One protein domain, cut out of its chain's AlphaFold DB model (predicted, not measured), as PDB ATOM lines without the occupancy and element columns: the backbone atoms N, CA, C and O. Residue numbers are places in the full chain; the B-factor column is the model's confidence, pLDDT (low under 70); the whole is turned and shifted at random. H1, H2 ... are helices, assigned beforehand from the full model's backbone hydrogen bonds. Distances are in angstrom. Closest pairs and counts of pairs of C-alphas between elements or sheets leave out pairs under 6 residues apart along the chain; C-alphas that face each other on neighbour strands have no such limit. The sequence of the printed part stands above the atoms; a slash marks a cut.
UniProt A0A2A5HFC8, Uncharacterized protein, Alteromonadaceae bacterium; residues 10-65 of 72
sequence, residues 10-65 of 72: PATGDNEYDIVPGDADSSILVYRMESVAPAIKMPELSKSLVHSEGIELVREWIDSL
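This is residues 10 to 65 of the 72 residues of an uncharacterized protein of Alteromonadaceae bacterium (UniProt A0A2A5HFC8). Little of this domain is regular structure: two helices, H1 and H2, lie side by side as a helical hairpin, and two long stretches with no named element, residues 10 to 27 and 35 to 51, hold much of the rest. Residues 10 to 27 lead into H1, and the wide loop of residues 35 to 51 joins the helices beyond one end of the pair. The printed part has 56 residues, with 19 in the two named helices, H1 then H2, and no named strand; its class is all helix. It is compact, with a radius of gyration of the C-alphas of 10.7 A, and flat, spanning 29 by 24 by 13 A.

Start at C-alpha 10 at (167.485, 180.852, 208.722). Find C-alpha 28 at (169.586, 177.005, 199.351), where H1, residues 28 to 34, begins. H2, residues 52 to 63, runs 16.3 A to C-alpha 63 at (176.473, 172.667, 188.462).

H1 and H2 touch, closest at the C-alphas of Met 33 and Ile 55, 6.6 A apart. They form a hairpin at a shallow tilt of 19 degrees, opposite ways. In both, every O i to N i+4 pair is within hydrogen-bond range.

The farthest C-alphas, Ser 48 and Leu 65, are 29.7 A apart. The printed part has no cut, and the link from H1 to H2 is long. Look for low pLDDT, under 70, at residues 45 to 48.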
ATOM      1  N   PRO A  10     166.093 181.297 208.570       87.69
ATOM      2  CA  PRO A  10     167.485 180.852 208.722       87.69
ATOM      3  C   PRO A  10     167.851 179.631 207.858       87.69
ATOM      4  O   PRO A  10     169.029 179.298 207.730       87.69
ATOM      5  N   ALA A  11     166.870 178.952 207.253       91.00
ATOM      6  CA  ALA A  11     167.114 177.847 206.333       91.00
ATOM      7  C   ALA A  11     167.645 178.300 204.963       91.00
ATOM      8  O   ALA A  11     167.891 177.440 204.123       91.00
ATOM      9  N   THR A  12     167.812 179.606 204.723       93.31
ATOM     10  CA  THR A  12     168.500 180.109 203.526       93.31
ATOM     11  C   THR A  12     170.014 179.936 203.600       93.31
ATOM     12  O   THR A  12     170.633 179.772 202.560       93.31
ATOM     13  N   GLY A  13     170.615 179.951 204.797       92.06
ATOM     14  CA  GLY A  13     172.075 179.873 204.934       92.06
ATOM     15  C   GLY A  13     172.799 181.026 204.238       92.06
ATOM     16  O   GLY A  13     173.817 180.798 203.605       92.06
ATOM     17  N   ASP A  14     172.222 182.229 204.303       92.50
ATOM     18  CA  ASP A  14     172.679 183.445 203.609       92.50
ATOM     19  C   ASP A  14     172.616 183.398 202.065       92.50
ATOM     20  O   ASP A  14     172.922 184.394 201.416       92.50
ATOM     21  N   ASN A  15     172.113 182.306 201.476       94.50
ATOM     22  CA  ASN A  15     171.894 182.190 200.032       94.50
ATOM     23  C   ASN A  15     170.609 182.905 199.568       94.50
ATOM     24  O   ASN A  15     169.586 182.919 200.264       94.50
ATOM     25  N   GLU A  16     170.637 183.456 198.352       93.69
ATOM     26  CA  GLU A  16     169.556 184.291 197.801       93.69
ATOM     27  C   GLU A  16     168.463 183.501 197.061       93.69
ATOM     28  O   GLU A  16     167.310 183.942 196.993       93.69
ATOM     29  N   TYR A  17     168.793 182.322 196.523       95.00
ATOM     30  CA  TYR A  17     167.910 181.563 195.635       95.00
ATOM     31  C   TYR A  17     167.815 180.081 195.993       95.00
ATOM     32  O   TYR A  17     168.778 179.456 196.434       95.00
ATOM     33  N   ASP A  18     166.643 179.489 195.729       94.12
ATOM     34  CA  ASP A  18     166.398 178.058 195.958       94.12
ATOM     35  C   ASP A  18     167.439 177.181 195.225       94.12
ATOM     36  O   ASP A  18     167.949 176.216 195.797       94.12
ATOM     37  N   ILE A  19     167.749 177.537 193.971       95.69
ATOM     38  CA  ILE A  19     168.770 176.920 193.108       95.69
ATOM     39  C   ILE A  19     169.390 178.017 192.236       95.69
ATOM     40  O   ILE A  19     168.643 178.713 191.533       95.69
ATOM     41  N   VAL A  20     170.720 178.100 192.246       96.31
ATOM     42  CA  VAL A  20     171.555 178.896 191.343       96.31
ATOM     43  C   VAL A  20     172.149 177.948 190.291       96.31
ATOM     44  O   VAL A  20     172.930 177.071 190.650       96.31
ATOM     45  N   PRO A  21     171.743 178.031 189.009       96.31
ATOM     46  CA  PRO A  21     172.330 177.193 187.965       96.31
ATOM     47  C   PRO A  21     173.843 177.429 187.879       96.31
ATOM     48  O   PRO A  21     174.279 178.576 187.940       96.31
ATOM     49  N   GLY A  22     174.625 176.355 187.765       95.75
ATOM     50  CA  GLY A  22     176.086 176.443 187.685       95.75
ATOM     51  C   GLY A  22     176.803 176.736 189.010       95.75
ATOM     52  O   GLY A  22     178.030 176.787 189.010       95.75
ATOM     53  N   ASP A  23     176.067 176.925 190.113       96.25
ATOM     54  CA  ASP A  23     176.628 177.156 191.448       96.25
ATOM     55  C   ASP A  23     175.779 176.471 192.537       96.25
ATOM     56  O   ASP A  23     174.856 177.033 193.146       96.25
ATOM     57  N   ALA A  24     176.087 175.199 192.784       96.56
ATOM     58  CA  ALA A  24     175.461 174.415 193.837       96.56
ATOM     59  C   ALA A  24     175.725 174.967 195.249       96.56
ATOM     60  O   ALA A  24     174.860 174.839 196.120       96.56
ATOM     61  N   ASP A  25     176.876 175.599 195.484       95.75
ATOM     62  CA  ASP A  25     177.285 176.100 196.802       95.75
ATOM     63  C   ASP A  25     176.439 177.313 197.219       95.75
ATOM     64  O   ASP A  25     176.019 177.422 198.375       95.75
ATOM     65  N   SER A  26     176.092 178.166 196.252       95.81
ATOM     66  CA  SER A  26     175.192 179.311 196.439       95.81
ATOM     67  C   SER A  26     173.700 178.932 196.439       95.81
ATOM     68  O   SER A  26     172.825 179.802 196.494       95.81
ATOM     69  N   SER A  27     173.362 177.638 196.378       96.25
ATOM     70  CA  SER A  27     171.977 177.157 196.321       96.25
ATOM     71  C   SER A  27     171.426 176.771 197.699       96.25
ATOM     72  O   SER A  27     171.955 175.897 198.389       96.25
ATOM     73  N   ILE A  28     170.272 177.338 198.083       96.19
ATOM     74  CA  ILE A  28     169.586 177.005 199.351       96.19
ATOM     75  C   ILE A  28     169.282 175.501 199.452       96.19
ATOM     76  O   ILE A  28     169.353 174.929 200.539       96.19
ATOM     77  N   LEU A  29     168.929 174.839 198.345       94.75
ATOM     78  CA  LEU A  29     168.605 173.409 198.351       94.75
ATOM     79  C   LEU A  29     169.745 172.551 198.923       94.75
ATOM     80  O   LEU A  29     169.489 171.701 199.775       94.75
ATOM     81  N   VAL A  30     170.983 172.797 198.490       96.06
ATOM     82  CA  VAL A  30     172.165 172.025 198.904       96.06
ATOM     83  C   VAL A  30     172.461 172.259 200.380       96.06
ATOM     84  O   VAL A  30     172.538 171.294 201.142       96.06
ATOM     85  N   TYR A  31     172.469 173.523 200.812       95.75
ATOM     86  CA  TYR A  31     172.634 173.898 202.221       95.75
ATOM     87  C   TYR A  31     171.647 173.164 203.145       95.75
ATOM     88  O   TYR A  31     171.998 172.667 204.220       95.75
ATOM     89  N   ARG A  32     170.386 173.043 202.717       93.50
ATOM     90  CA  ARG A  32     169.357 172.361 203.508       93.50
ATOM     91  C   ARG A  32     169.532 170.846 203.536       93.50
ATOM     92  O   ARG A  32     169.178 170.237 204.545       93.50
ATOM     93  N   MET A  33     170.075 170.241 202.483       92.81
ATOM     94  CA  MET A  33     170.364 168.802 202.436       92.81
ATOM     95  C   MET A  33     171.579 168.408 203.283       92.81
ATOM     96  O   MET A  33     171.632 167.291 203.797       92.81
ATOM     97  N   GLU A  34     172.526 169.325 203.478       93.44
ATOM     98  CA  GLU A  34     173.710 169.130 204.326       93.44
ATOM     99  C   GLU A  34     173.419 169.248 205.828       93.44
ATOM    100  O   GLU A  34     174.225 168.832 206.663       93.44
ATOM    101  N   SER A  35     172.264 169.804 206.201       91.00
ATOM    102  CA  SER A  35     171.922 170.074 207.594       91.00
ATOM    103  C   SER A  35     171.050 168.988 208.220       91.00
ATOM    104  O   SER A  35     170.111 168.475 207.619       91.00
ATOM    105  N   VAL A  36     171.298 168.703 209.500       90.44
ATOM    106  CA  VAL A  36     170.415 167.886 210.358       90.44
ATOM    107  C   VAL A  36     169.609 168.731 211.348       90.44
ATOM    108  O   VAL A  36     168.809 168.189 212.119       90.44
ATOM    109  N   ALA A  37     169.800 170.054 211.352       89.69
ATOM    110  CA  ALA A  37     169.093 170.951 212.254       89.69
ATOM    111  C   ALA A  37     167.601 171.011 211.873       89.69
ATOM    112  O   ALA A  37     167.292 171.304 210.717       89.69
ATOM    113  N   PRO A  38     166.655 170.790 212.811       88.31
ATOM    114  CA  PRO A  38     165.227 170.701 212.490       88.31
ATOM    115  C   PRO A  38     164.629 171.919 211.780       88.31
ATOM    116  O   PRO A  38     163.657 171.767 211.062       88.31
ATOM    117  N   ALA A  39     165.186 173.115 211.986       88.81
ATOM    118  CA  ALA A  39     164.700 174.344 211.357       88.81
ATOM    119  C   ALA A  39     165.285 174.599 209.955       88.81
ATOM    120  O   ALA A  39     164.864 175.543 209.293       88.81
ATOM    121  N   ILE A  40     166.279 173.813 209.529       91.12
ATOM    122  CA  ILE A  40     167.026 174.025 208.280       91.12
ATOM    123  C   ILE A  40     166.812 172.851 207.326       91.12
ATOM    124  O   ILE A  40     166.555 173.057 206.137       91.12
ATOM    125  N   LYS A  41     166.912 171.630 207.861       89.38
ATOM    126  CA  LYS A  41     167.023 170.403 207.080       89.38
ATOM    127  C   LYS A  41     165.898 170.247 206.060       89.38
ATOM    128  O   LYS A  41     164.724 170.440 206.364       89.38
ATOM    129  N   MET A  42     166.256 169.837 204.853       87.69
ATOM    130  CA  MET A  42     165.318 169.256 203.899       87.69
ATOM    131  C   MET A  42     165.961 168.073 203.168       87.69
ATOM    132  O   MET A  42     167.146 168.139 202.861       87.69
ATOM    133  N   PRO A  43     165.189 167.021 202.835       82.25
ATOM    134  CA  PRO A  43     163.765 166.862 203.137       82.25
ATOM    135  C   PRO A  43     163.495 166.664 204.639       82.25
ATOM    136  O   PRO A  43     164.309 166.118 205.374       82.25
ATOM    137  N   GLU A  44     162.310 167.080 205.095       70.19
ATOM    138  CA  GLU A  44     161.850 166.850 206.482       70.19
ATOM    139  C   GLU A  44     161.708 165.355 206.810       70.19
ATOM    140  O   GLU A  44     161.650 164.931 207.968       70.19
ATOM    141  N   LEU A  45     161.666 164.537 205.757       65.00
ATOM    142  CA  LEU A  45     161.744 163.097 205.843       65.00
ATOM    143  C   LEU A  45     163.202 162.661 206.020       65.00
ATOM    144  O   LEU A  45     163.980 162.660 205.075       65.00
ATOM    145  N   SER A  46     163.460 162.122 207.214       56.31
ATOM    146  CA  SER A  46     164.432 161.062 207.514       56.31
ATOM    147  C   SER A  46     165.740 161.487 208.189       56.31
ATOM    148  O   SER A  46     166.617 162.069 207.575       56.31
ATOM    149  N   LYS A  47     165.865 160.991 209.431       65.25
ATOM    150  CA  LYS A  47     167.081 160.529 210.129       65.25
ATOM    151  C   LYS A  47     168.137 161.597 210.431       65.25
ATOM    152  O   LYS A  47     168.394 162.513 209.673       65.25
ATOM    153  N   SER A  48     168.756 161.471 211.598       68.00
ATOM    154  CA  SER A  48     169.814 162.349 212.113       68.00
ATOM    155  C   SER A  48     171.133 162.238 211.321       68.00
ATOM    156  O   SER A  48     172.204 162.290 211.916       68.00
ATOM    157  N   LEU A  49     171.066 161.980 210.013       81.75
ATOM    158  CA  LEU A  49     172.187 161.605 209.166       81.75
ATOM    159  C   LEU A  49     172.069 162.269 207.794       81.75
ATOM    160  O   LEU A  49     171.014 162.237 207.165       81.75
ATOM    161  N   VAL A  50     173.191 162.816 207.344       88.88
ATOM    162  CA  VAL A  50     173.379 163.454 206.041       88.88
ATOM    163  C   VAL A  50     173.739 162.389 205.003       88.88
ATOM    164  O   VAL A  50     174.607 161.552 205.254       88.88
ATOM    165  N   HIS A  51     173.078 162.400 203.843       91.31
ATOM    166  CA  HIS A  51     173.339 161.445 202.760       91.31
ATOM    167  C   HIS A  51     174.318 162.028 201.729       91.31
ATOM    168  O   HIS A  51     173.898 162.627 200.740       91.31
ATOM    169  N   SER A  52     175.619 161.839 201.963       92.94
ATOM    170  CA  SER A  52     176.693 162.477 201.185       92.94
ATOM    171  C   SER A  52     176.637 162.187 199.682       92.94
ATOM    172  O   SER A  52     176.710 163.119 198.896       92.94
ATOM    173  N   GLU A  53     176.430 160.932 199.268       94.75
ATOM    174  CA  GLU A  53     176.354 160.569 197.839       94.75
ATOM    175  C   GLU A  53     175.172 161.252 197.130       94.75
ATOM    176  O   GLU A  53     175.270 161.670 195.983       94.75
ATOM    177  N   GLY A  54     174.050 161.412 197.834       93.44
ATOM    178  CA  GLY A  54     172.875 162.086 197.278       93.44
ATOM    179  C   GLY A  54     173.054 163.597 197.183       93.44
ATOM    180  O   GLY A  54     172.515 164.204 196.266       93.44
ATOM    181  N   ILE A  55     173.802 164.199 198.113       95.25
ATOM    182  CA  ILE A  55     174.173 165.615 198.028       95.25
ATOM    183  C   ILE A  55     175.096 165.834 196.840       95.25
ATOM    184  O   ILE A  55     174.829 166.737 196.061       95.25
ATOM    185  N   GLU A  56     176.110 164.985 196.672       97.56
ATOM    186  CA  GLU A  56     177.039 165.078 195.542       97.56
ATOM    187  C   GLU A  56     176.295 165.002 194.208       97.56
ATOM    188  O   GLU A  56     176.445 165.876 193.362       97.56
ATOM    189  N   LEU A  57     175.380 164.039 194.063       97.88
ATOM    190  CA  LEU A  57     174.559 163.917 192.859       97.88
ATOM    191  C   LEU A  57     173.714 165.176 192.585       97.88
ATOM    192  O   LEU A  57     173.528 165.568 191.433       97.88
ATOM    193  N   VAL A  58     173.170 165.803 193.633       97.06
ATOM    194  CA  VAL A  58     172.397 167.045 193.490       97.06
ATOM    195  C   VAL A  58     173.304 168.229 193.161       97.06
ATOM    196  O   VAL A  58     172.895 169.055 192.346       97.06
ATOM    197  N   ARG A  59     174.514 168.305 193.730       98.00
ATOM    198  CA  ARG A  59     175.509 169.325 193.371       98.00
ATOM    199  C   ARG A  59     175.884 169.228 191.902       98.00
ATOM    200  O   ARG A  59     175.659 170.181 191.170       98.00
ATOM    201  N   GLU A  60     176.328 168.051 191.458       98.31
ATOM    202  CA  GLU A  60     176.698 167.801 190.060       98.31
ATOM    203  C   GLU A  60     175.554 168.153 189.103       98.31
ATOM    204  O   GLU A  60     175.767 168.741 188.041       98.31
ATOM    205  N   TRP A  61     174.316 167.820 189.484       97.88
ATOM    206  CA  TRP A  61     173.149 168.212 188.710       97.88
ATOM    207  C   TRP A  61     173.001 169.734 188.632       97.88
ATOM    208  O   TRP A  61     172.863 170.231 187.520       97.88
ATOM    209  N   ILE A  62     173.049 170.467 189.751       97.00
ATOM    210  CA  ILE A  62     172.924 171.936 189.761       97.00
ATOM    211  C   ILE A  62     174.054 172.601 188.971       97.00
ATOM    212  O   ILE A  62     173.778 173.472 188.143       97.00
ATOM    213  N   ASP A  63     175.291 172.146 189.157       97.50
ATOM    214  CA  ASP A  63     176.473 172.667 188.462       97.50
ATOM    215  C   ASP A  63     176.411 172.411 186.947       97.50
ATOM    216  O   ASP A  63     176.976 173.161 186.154       97.50
ATOM    217  N   SER A  64     175.680 171.376 186.514       97.19
ATOM    218  CA  SER A  64     175.449 171.095 185.091       97.19
ATOM    219  C   SER A  64     174.364 171.967 184.442       97.19
ATOM    220  O   SER A  64     174.208 171.937 183.216       97.19
ATOM    221  N   LEU A  65     173.571 172.704 185.232       95.56
ATOM    222  CA  LEU A  65     172.443 173.477 184.713       95.56
ATOM    223  C   LEU A  65     172.939 174.717 183.956       95.56
ATOM    224  O   LEU A  65     173.809 175.432 184.443       95.56
TER     225      LEU A  65